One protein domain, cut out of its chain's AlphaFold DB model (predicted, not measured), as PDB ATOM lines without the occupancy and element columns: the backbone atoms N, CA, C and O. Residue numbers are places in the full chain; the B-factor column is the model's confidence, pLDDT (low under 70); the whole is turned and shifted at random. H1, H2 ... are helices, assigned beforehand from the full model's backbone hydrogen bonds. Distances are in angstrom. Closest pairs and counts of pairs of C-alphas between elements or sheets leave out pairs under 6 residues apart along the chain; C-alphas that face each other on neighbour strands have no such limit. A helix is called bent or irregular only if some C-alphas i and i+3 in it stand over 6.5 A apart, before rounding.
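AT A GLANCE: This is residues 4 to 79 of the 151 residues of an uncharacterized protein of Bryobacterales bacterium (UniProt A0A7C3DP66). The two longest helices, H5 and H6, meet near the residues that join them and make a V, with the shorter helices packed round it: H1 at its corner, H2 on H5, H4 on the other side along H6, and H3 by the last residues of H6. The result is a compact, rounded body of mostly crossed helices. The printed part has 76 residues with six named helices, H1 to H6 in order, and no named strand; its class is all helix. The radius of gyration of the C-alphas is 11.0 A, and the spans are 29 by 22 by 20 A.

HOW THE PARTS SIT: H1, residues 4 to 9, touches H5, residues 47 to 62, about perpendicular at 81 degrees; the closest C-alphas, of Ser 4 and Leu 61, are 5.5 A apart. H2, residues 11 to 19, touches H5 at a steep tilt of 39 degrees, opposite ways, closest at the C-alphas of Gln 16 and Ala 54, 6.3 A. The hub is H6, residues 66 to 79, touching four helices. With residues 75 to 79 alone it touches H3, residues 24 to 29; the closest C-alphas, of Arg 26 and Gly 79, are 6.1 A apart. H4, residues 33 to 39, touches H6 at a shallow tilt of 25 degrees, opposite ways, closest at the C-alphas of Leu 36 and Asp 71, 6.0 A. H1 and H6 only just touch, with 3 pairs of C-alphas within 8 A, the closest those of Ser 4 and Ala 69, 5.3 A. H5 and H6 touch only at the corner, and only just, with 3 pairs within 8 A; the closest C-alphas, of Leu 61 and Ala 69, are 6.6 A apart. H2 and H4 are apart. Every O i to N i+4 pair is within hydrogen-bond range in H1, H2, H3 and H4, against 10 of 12 in H5 and 9 of 10 in H6.

IN THESE COORDINATES: H1 begins at C-alpha 4, (146.192, 110.793, 108.654). H5 measures 21.8 A from first to last C-alpha; it is irregular, with C-alphas 52 and 55 7.4 A apart, and has a kink of 52 degrees near residue 55. H6 measures 20.4 A and ends at C-alpha 79, (130.777, 121.866, 110.010).

THE WHOLE: The two C-alphas farthest apart, of Thr 29 and Gln 63, are separated by 30.3 A. The printed part has no cut and no long link. Its mean pLDDT is 97.1, and no printed residue is under 70.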
ATOM      1  N   SER A   4     146.764 112.031 108.113       97.19
ATOM      2  CA  SER A   4     146.192 110.793 108.654       97.19
ATOM      3  C   SER A   4     146.530 110.582 110.136       97.19
ATOM      4  O   SER A   4     145.675 110.090 110.871       97.19
ATOM      5  N   ASP A   5     147.693 111.036 110.620       97.00
ATOM      6  CA  ASP A   5     148.088 110.891 112.028       97.00
ATOM      7  C   ASP A   5     147.123 111.628 112.977       97.00
ATOM      8  O   ASP A   5     146.864 111.139 114.078       97.00
ATOM      9  N   ALA A   6     146.521 112.751 112.549       97.38
ATOM     10  CA  ALA A   6     145.510 113.469 113.333       97.38
ATOM     11  C   ALA A   6     144.239 112.634 113.546       97.38
ATOM     12  O   ALA A   6     143.639 112.674 114.619       97.38
ATOM     13  N   PHE A   7     143.833 111.849 112.544       97.88
ATOM     14  CA  PHE A   7     142.730 110.902 112.693       97.88
ATOM     15  C   PHE A   7     143.139 109.695 113.531       97.88
ATOM     16  O   PHE A   7     142.386 109.272 114.405       97.88
ATOM     17  N   LEU A   8     144.331 109.144 113.288       97.19
ATOM     18  CA  LEU A   8     144.817 107.963 113.999       97.19
ATOM     19  C   LEU A   8     144.972 108.221 115.504       97.19
ATOM     20  O   LEU A   8     144.688 107.336 116.311       97.19
ATOM     21  N   ALA A   9     145.334 109.448 115.885       95.69
ATOM     22  CA  ALA A   9     145.400 109.906 117.270       95.69
ATOM     23  C   ALA A   9     144.077 109.763 118.036       95.69
ATOM     24  O   ALA A   9     144.093 109.441 119.220       95.69
ATOM     25  N   GLN A  10     142.946 109.952 117.351       95.38
ATOM     26  CA  GLN A  10     141.602 109.860 117.929       95.38
ATOM     27  C   GLN A  10     141.166 108.408 118.189       95.38
ATOM     28  O   GLN A  10     140.165 108.161 118.867       95.38
ATOM     29  N   GLY A  11     141.884 107.436 117.619       96.62
ATOM     30  CA  GLY A  11     141.458 106.044 117.567       96.62
ATOM     31  C   GLY A  11     140.206 105.838 116.707       96.62
ATOM     32  O   GLY A  11     139.557 106.778 116.243       96.62
ATOM     33  N   GLU A  12     139.839 104.575 116.501       97.00
ATOM     34  CA  GLU A  12     138.728 104.228 115.610       97.00
ATOM     35  C   GLU A  12     137.389 104.795 116.107       97.00
ATOM     36  O   GLU A  12     136.595 105.319 115.324       97.00
ATOM     37  N   GLN A  13     137.144 104.744 117.419       96.38
ATOM     38  CA  GLN A  13     135.918 105.277 118.011       96.38
ATOM     39  C   GLN A  13     135.834 106.803 117.853       96.38
ATOM     40  O   GLN A  13     134.797 107.311 117.421       96.38
ATOM     41  N   GLY A  14     136.924 107.527 118.124       96.62
ATOM     42  CA  GLY A  14     136.975 108.977 117.934       96.62
ATOM     43  C   GLY A  14     136.799 109.369 116.466       96.62
ATOM     44  O   GLY A  14     136.033 110.283 116.164       96.62
ATOM     45  N   PHE A  15     137.392 108.615 115.537       97.94
ATOM     46  CA  PHE A  15     137.160 108.783 114.103       97.94
ATOM     47  C   PHE A  15     135.682 108.606 113.719       97.94
ATOM     48  O   PHE A  15     135.119 109.446 113.012       97.94
ATOM     49  N   GLN A  16     135.017 107.559 114.215       97.25
ATOM     50  CA  GLN A  16     133.581 107.375 113.989       97.25
ATOM     51  C   GLN A  16     132.761 108.549 114.540       97.25
ATOM     52  O   GLN A  16     131.787 108.972 113.908       97.25
ATOM     53  N   ASP A  17     133.153 109.099 115.689       96.56
ATOM     54  CA  ASP A  17     132.496 110.258 116.287       96.56
ATOM     55  C   ASP A  17     132.738 111.555 115.500       96.56
ATOM     56  O   ASP A  17     131.826 112.378 115.415       96.56
ATOM     57  N   LEU A  18     133.896 111.724 114.850       97.56
ATOM     58  CA  LEU A  18     134.128 112.809 113.887       97.56
ATOM     59  C   LEU A  18     133.222 112.665 112.654       97.56
ATOM     60  O   LEU A  18     132.551 113.622 112.266       97.56
ATOM     61  N   LEU A  19     133.121 111.463 112.072       97.00
ATOM     62  CA  LEU A  19     132.269 111.222 110.899       97.00
ATOM     63  C   LEU A  19     130.790 111.524 111.163       97.00
ATOM     64  O   LEU A  19     130.095 112.041 110.287       97.00
ATOM     65  N   ARG A  20     130.293 111.234 112.371       95.50
ATOM     66  CA  ARG A  20     128.907 111.541 112.774       95.50
ATOM     67  C   ARG A  20     128.600 113.040 112.781       95.50
ATOM     68  O   ARG A  20     127.429 113.404 112.705       95.50
ATOM     69  N   ARG A  21     129.623 113.894 112.867       95.19
ATOM     70  CA  ARG A  21     129.491 115.357 112.923       95.19
ATOM     71  C   ARG A  21     129.546 116.026 111.547       95.19
ATOM     72  O   ARG A  21     129.280 117.220 111.446       95.19
ATOM     73  N   VAL A  22     129.825 115.269 110.482       97.25
ATOM     74  CA  VAL A  22     129.846 115.790 109.109       97.25
ATOM     75  C   VAL A  22     128.466 116.325 108.718       97.25
ATOM     76  O   VAL A  22     127.466 115.602 108.699       97.25
ATOM     77  N   SER A  23     128.417 117.606 108.349       96.88
ATOM     78  CA  SER A  23     127.185 118.289 107.956       96.88
ATOM     79  C   SER A  23     126.984 118.256 106.441       96.88
ATOM     80  O   SER A  23     127.625 118.994 105.695       96.88
ATOM     81  N   ILE A  24     126.039 117.436 105.969       97.12
ATOM     82  CA  ILE A  24     125.737 117.292 104.533       97.12
ATOM     83  C   ILE A  24     125.300 118.616 103.891       97.12
ATOM     84  O   ILE A  24     125.624 118.867 102.731       97.12
ATOM     85  N   SER A  25     124.578 119.473 104.621       96.75
ATOM     86  CA  SER A  25     124.187 120.794 104.115       96.75
ATOM     87  C   SER A  25     125.404 121.703 103.939       96.75
ATOM     88  O   SER A  25     125.556 122.279 102.865       96.75
ATOM     89  N   ARG A  26     126.318 121.751 104.919       97.19
ATOM     90  CA  ARG A  26     127.578 122.508 104.804       97.19
ATOM     91  C   ARG A  26     128.441 121.981 103.659       97.19
ATOM     92  O   ARG A  26     128.909 122.781 102.858       97.19
ATOM     93  N   LEU A  27     128.569 120.662 103.490       97.69
ATOM     94  CA  LEU A  27     129.293 120.098 102.341       97.69
ATOM     95  C   LEU A  27     128.738 120.592 101.000       97.69
ATOM     96  O   LEU A  27     129.501 120.806 100.066       97.69
ATOM     97  N   ARG A  28     127.418 120.773 100.882       97.25
ATOM     98  CA  ARG A  28     126.809 121.324  99.662       97.25
ATOM     99  C   ARG A  28     127.101 122.812  99.508       97.25
ATOM    100  O   ARG A  28     127.489 123.217  98.419       97.25
ATOM    101  N   THR A  29     126.964 123.596 100.578       96.94
ATOM    102  CA  THR A  29     127.277 125.035 100.582       96.94
ATOM    103  C   THR A  29     128.707 125.309 100.118       96.94
ATOM    104  O   THR A  29     128.919 126.209  99.314       96.94
ATOM    105  N   TYR A  30     129.666 124.495 100.562       96.31
ATOM    106  CA  TYR A  30     131.085 124.638 100.222       96.31
ATOM    107  C   TYR A  30     131.536 123.747  99.054       96.31
ATOM    108  O   TYR A  30     132.728 123.611  98.814       96.31
ATOM    109  N   GLN A  31     130.601 123.136  98.317       97.19
ATOM    110  CA  GLN A  31     130.882 122.301  97.136       97.19
ATOM    111  C   GLN A  31     131.797 121.078  97.396       97.19
ATOM    112  O   GLN A  31     132.369 120.508  96.472       97.19
ATOM    113  N   LEU A  32     131.867 120.605  98.643       97.62
ATOM    114  CA  LEU A  32     132.647 119.439  99.082       97.62
ATOM    115  C   LEU A  32     131.881 118.109  98.975       97.62
ATOM    116  O   LEU A  32     132.466 117.036  99.111       97.62
ATOM    117  N   TYR A  33     130.564 118.153  98.732       97.81
ATOM    118  CA  TYR A  33     129.715 116.954  98.710       97.81
ATOM    119  C   TYR A  33     130.149 115.930  97.650       97.81
ATOM    120  O   TYR A  33     130.292 114.746  97.954       97.81
ATOM    121  N   GLU A  34     130.334 116.364  96.401       97.25
ATOM    122  CA  GLU A  34     130.699 115.463  95.302       97.25
ATOM    123  C   GLU A  34     132.140 114.938  95.425       97.25
ATOM    124  O   GLU A  34     132.301 113.714  95.368       97.25
ATOM    125  N   PRO A  35     133.162 115.782  95.697       96.81
ATOM    126  CA  PRO A  35     134.518 115.310  95.974       96.81
ATOM    127  C   PRO A  35     134.567 114.252  97.079       96.81
ATOM    128  O   PRO A  35     135.091 113.159  96.862       96.81
ATOM    129  N   LEU A  36     133.920 114.505  98.226       97.75
ATOM    130  CA  LEU A  36     133.926 113.557  99.338       97.75
ATOM    131  C   LEU A  36     133.209 112.249  98.988       97.75
ATOM    132  O   LEU A  36     133.672 111.166  99.353       97.75
ATOM    133  N   LYS A  37     132.081 112.316  98.270       98.06
ATOM    134  CA  LYS A  37     131.344 111.123  97.821       98.06
ATOM    135  C   LYS A  37     132.222 110.231  96.940       98.06
ATOM    136  O   LYS A  37     132.250 109.015  97.142       98.06
ATOM    137  N   VAL A  38     132.945 110.837  95.994       97.56
ATOM    138  CA  VAL A  38     133.897 110.132  95.128       97.56
ATOM    139  C   VAL A  38     135.034 109.561  95.967       97.56
ATOM    140  O   VAL A  38     135.243 108.353  95.931       97.56
ATOM    141  N   ARG A  39     135.697 110.369  96.803       97.62
ATOM    142  CA  ARG A  39     136.832 109.932  97.629       97.62
ATOM    143  C   ARG A  39     136.498 108.759  98.547       97.62
ATOM    144  O   ARG A  39     137.308 107.850  98.741       97.62
ATOM    145  N   THR A  40     135.294 108.766  99.111       97.50
ATOM    146  CA  THR A  40     134.806 107.717 100.017       97.50
ATOM    147  C   THR A  40     134.236 106.499  99.287       97.50
ATOM    148  O   THR A  40     133.872 105.524  99.947       97.50
ATOM    149  N   HIS A  41     134.192 106.511  97.948       97.00
ATOM    150  CA  HIS A  41     133.593 105.480  97.096       97.00
ATOM    151  C   HIS A  41     132.163 105.127  97.534       97.00
ATOM    152  O   HIS A  41     131.836 103.953  97.755       97.00
ATOM    153  N   LEU A  42     131.323 106.147  97.724       96.81
ATOM    154  CA  LEU A  42     129.926 105.980  98.113       96.81
ATOM    155  C   LEU A  42     128.991 106.315  96.954       96.81
ATOM    156  O   LEU A  42     129.104 107.356  96.321       96.81
ATOM    157  N   HIS A  43     127.994 105.464  96.716       94.31
ATOM    158  CA  HIS A  43     126.937 105.755  95.737       94.31
ATOM    159  C   HIS A  43     126.055 106.942  96.179       94.31
ATOM    160  O   HIS A  43     125.500 107.666  95.355       94.31
ATOM    161  N   LYS A  44     125.933 107.151  97.496       95.94
ATOM    162  CA  LYS A  44     125.197 108.244  98.136       95.94
ATOM    163  C   LYS A  44     125.951 108.676  99.383       95.94
ATOM    164  O   LYS A  44     126.323 107.829 100.191       95.94
ATOM    165  N   LEU A  45     126.121 109.980  99.568       97.12
ATOM    166  CA  LEU A  45     126.769 110.542 100.745       97.12
ATOM    167  C   LEU A  45     125.707 111.063 101.724       97.12
ATOM    168  O   LEU A  45     125.029 112.055 101.465       97.12
ATOM    169  N   ASN A  46     125.523 110.359 102.836       96.12
ATOM    170  CA  ASN A  46     124.705 110.786 103.968       96.12
ATOM    171  C   ASN A  46     125.274 110.195 105.270       96.12
ATOM    172  O   ASN A  46     126.213 109.400 105.238       96.12
ATOM    173  N   SER A  47     124.699 110.560 106.417       93.50
ATOM    174  CA  SER A  47     125.182 110.097 107.725       93.50
ATOM    175  C   SER A  47     125.149 108.571 107.875       93.50
ATOM    176  O   SER A  47     126.030 107.990 108.504       93.50
ATOM    177  N   GLU A  48     124.164 107.892 107.280       96.38
ATOM    178  CA  GLU A  48     124.052 106.433 107.353       96.38
ATOM    179  C   GLU A  48     125.137 105.732 106.524       96.38
ATOM    180  O   GLU A  48     125.785 104.808 107.019       96.38
ATOM    181  N   THR A  49     125.347 106.158 105.276       97.38
ATOM    182  CA  THR A  49     126.337 105.557 104.377       97.38
ATOM    183  C   THR A  49     127.761 105.859 104.825       97.38
ATOM    184  O   THR A  49     128.591 104.956 104.779       97.38
ATOM    185  N   LEU A  50     128.027 107.063 105.347       96.25
ATOM    186  CA  LEU A  50     129.306 107.397 105.984       96.25
ATOM    187  C   LEU A  50     129.578 106.507 107.198       96.25
ATOM    188  O   LEU A  50     130.651 105.920 107.293       96.25
ATOM    189  N   ARG A  51     128.592 106.336 108.089       95.44
ATOM    190  CA  ARG A  51     128.732 105.462 109.264       95.44
ATOM    191  C   ARG A  51     129.032 104.017 108.870       95.44
ATOM    192  O   ARG A  51     129.907 103.401 109.463       95.44
ATOM    193  N   LYS A  52     128.330 103.475 107.869       97.38
ATOM    194  CA  LYS A  52     128.578 102.109 107.370       97.38
ATOM    195  C   LYS A  52     129.956 101.964 106.719       97.38
ATOM    196  O   LYS A  52     130.528 100.884 106.761       97.38
ATOM    197  N   ALA A  53     130.476 103.031 106.118       97.69
ATOM    198  CA  ALA A  53     131.783 103.030 105.475       97.69
ATOM    199  C   ALA A  53     132.947 103.256 106.445       97.69
ATOM    200  O   ALA A  53     134.087 103.026 106.048       97.69
ATOM    201  N   ALA A  54     132.678 103.684 107.683       97.69
ATOM    202  CA  ALA A  54     133.703 104.064 108.647       97.69
ATOM    203  C   ALA A  54     134.820 103.013 108.818       97.69
ATOM    204  O   ALA A  54     135.972 103.417 108.690       97.69
ATOM    205  N   PRO A  55     134.551 101.697 108.967       97.94
ATOM    206  CA  PRO A  55     135.628 100.708 109.106       97.94
ATOM    207  C   PRO A  55     136.587 100.694 107.904       97.94
ATOM    208  O   PRO A  55     137.800 100.760 108.060       97.94
ATOM    209  N   ARG A  56     136.046 100.739 106.679       98.25
ATOM    210  CA  ARG A  56     136.849 100.788 105.445       98.25
ATOM    211  C   ARG A  56     137.640 102.091 105.316       98.25
ATOM    212  O   ARG A  56     138.749 102.099 104.792       98.25
ATOM    213  N   LEU A  57     137.046 103.219 105.706       98.50
ATOM    214  CA  LEU A  57     137.738 104.510 105.669       98.50
ATOM    215  C   LEU A  57     138.862 104.556 106.712       98.50
ATOM    216  O   LEU A  57     139.923 105.096 106.424       98.50
ATOM    217  N   TRP A  58     138.653 103.939 107.874       98.56
ATOM    218  CA  TRP A  58     139.663 103.802 108.916       98.56
ATOM    219  C   TRP A  58     140.868 102.980 108.449       98.56
ATOM    220  O   TRP A  58     141.995 103.452 108.562       98.56
ATOM    221  N   GLU A  59     140.646 101.817 107.829       98.50
ATOM    222  CA  GLU A  59     141.725 101.000 107.245       98.50
ATOM    223  C   GLU A  59     142.574 101.795 106.237       98.50
ATOM    224  O   GLU A  59     143.801 101.707 106.232       98.50
ATOM    225  N   ARG A  60     141.937 102.626 105.404       98.50
ATOM    226  CA  ARG A  60     142.646 103.496 104.448       98.50
ATOM    227  C   ARG A  60     143.460 104.590 105.140       98.50
ATOM    228  O   ARG A  60     144.569 104.885 104.705       98.50
ATOM    229  N   LEU A  61     142.948 105.167 106.227       98.44
ATOM    230  CA  LEU A  61     143.707 106.123 107.040       98.44
ATOM    231  C   LEU A  61     144.915 105.456 107.712       98.44
ATOM    232  O   LEU A  61     145.984 106.058 107.756       98.44
ATOM    233  N   GLN A  62     144.794 104.200 108.156       98.19
ATOM    234  CA  GLN A  62     145.925 103.415 108.674       98.19
ATOM    235  C   GLN A  62     146.985 103.123 107.602       98.19
ATOM    236  O   GLN A  62     148.164 102.983 107.916       98.19
ATOM    237  N   GLN A  63     146.585 103.066 106.331       97.94
ATOM    238  CA  GLN A  63     147.496 102.984 105.184       97.94
ATOM    239  C   GLN A  63     148.067 104.353 104.773       97.94
ATOM    240  O   GLN A  63     148.799 104.435 103.788       97.94
ATOM    241  N   HIS A  64     147.768 105.413 105.530       97.19
ATOM    242  CA  HIS A  64     148.173 106.789 105.255       97.19
ATOM    243  C   HIS A  64     147.744 107.286 103.865       97.19
ATOM    244  O   HIS A  64     148.529 107.900 103.140       97.19
ATOM    245  N   ASP A  65     146.496 107.005 103.484       98.12
ATOM    246  CA  ASP A  65     145.840 107.621 102.325       98.12
ATOM    247  C   ASP A  65     145.610 109.126 102.601       98.12
ATOM    248  O   ASP A  65     144.588 109.529 103.161       98.12
ATOM    249  N   GLU A  66     146.603 109.957 102.265       96.88
ATOM    250  CA  GLU A  66     146.613 111.397 102.583       96.88
ATOM    251  C   GLU A  66     145.561 112.194 101.813       96.88
ATOM    252  O   GLU A  66     145.001 113.155 102.339       96.88
ATOM    253  N   ASP A  67     145.237 111.769 100.595       97.31
ATOM    254  CA  ASP A  67     144.146 112.357  99.832       97.31
ATOM    255  C   ASP A  67     142.804 112.156 100.553       97.31
ATOM    256  O   ASP A  67     141.990 113.075 100.658       97.31
ATOM    257  N   LEU A  68     142.564 110.937 101.057       98.19
ATOM    258  CA  LEU A  68     141.389 110.652 101.872       98.19
ATOM    259  C   LEU A  68     141.402 111.476 103.162       98.19
ATOM    260  O   LEU A  68     140.361 112.020 103.531       98.19
ATOM    261  N   ALA A  69     142.549 111.561 103.837       98.19
ATOM    262  CA  ALA A  69     142.685 112.343 105.061       98.19
ATOM    263  C   ALA A  69     142.346 113.822 104.817       98.19
ATOM    264  O   ALA A  69     141.569 114.395 105.577       98.19
ATOM    265  N   SER A  70     142.845 114.411 103.728       97.56
ATOM    266  CA  SER A  70     142.579 115.807 103.365       97.56
ATOM    267  C   SER A  70     141.092 116.067 103.112       97.56
ATOM    268  O   SER A  70     140.502 116.958 103.729       97.56
ATOM    269  N   ASP A  71     140.446 115.240 102.286       97.75
ATOM    270  CA  ASP A  71     139.021 115.399 101.973       97.75
ATOM    271  C   ASP A  71     138.130 115.162 103.210       97.75
ATOM    272  O   ASP A  71     137.156 115.889 103.431       97.75
ATOM    273  N   LEU A  72     138.455 114.169 104.052       98.19
ATOM    274  CA  LEU A  72     137.715 113.919 105.295       98.19
ATOM    275  C   LEU A  72     137.911 115.043 106.311       98.19
ATOM    276  O   LEU A  72     136.947 115.419 106.980       98.19
ATOM    277  N   ALA A  73     139.121 115.589 106.428       97.94
ATOM    278  CA  ALA A  73     139.405 116.682 107.345       97.94
ATOM    279  C   ALA A  73     138.566 117.910 106.996       97.94
ATOM    280  O   ALA A  73     137.865 118.435 107.860       97.94
ATOM    281  N   GLN A  74     138.540 118.304 105.720       96.12
ATOM    282  CA  GLN A  74     137.679 119.392 105.253       96.12
ATOM    283  C   GLN A  74     136.204 119.101 105.542       96.12
ATOM    284  O   GLN A  74     135.480 119.969 106.033       96.12
ATOM    285  N   ALA A  75     135.755 117.871 105.286       97.62
ATOM    286  CA  ALA A  75     134.366 117.487 105.495       97.62
ATOM    287  C   ALA A  75     133.914 117.555 106.960       97.62
ATOM    288  O   ALA A  75     132.768 117.918 107.238       97.62
ATOM    289  N   VAL A  76     134.806 117.203 107.887       97.69
ATOM    290  CA  VAL A  76     134.580 117.351 109.326       97.69
ATOM    291  C   VAL A  76     134.614 118.835 109.696       97.69
ATOM    292  O   VAL A  76     133.634 119.363 110.216       97.69
ATOM    293  N   LEU A  77     135.704 119.533 109.377       97.75
ATOM    294  CA  LEU A  77     135.998 120.882 109.867       97.75
ATOM    295  C   LEU A  77     135.055 121.964 109.330       97.75
ATOM    296  O   LEU A  77     134.732 122.902 110.059       97.75
ATOM    297  N   ILE A  78     134.518 121.820 108.115       96.62
ATOM    298  CA  ILE A  78     133.582 122.803 107.547       96.62
ATOM    299  C   ILE A  78     132.257 122.901 108.325       96.62
ATOM    300  O   ILE A  78     131.544 123.904 108.255       96.62
ATOM    301  N   GLY A  79     131.910 121.857 109.086       95.56
ATOM    302  CA  GLY A  79     130.777 121.866 110.010       95.56
ATOM    303  C   GLY A  79     131.032 122.661 111.294       95.56
ATOM    304  O   GLY A  79     130.089 122.909 112.040       95.56
TER     305      GLY A  79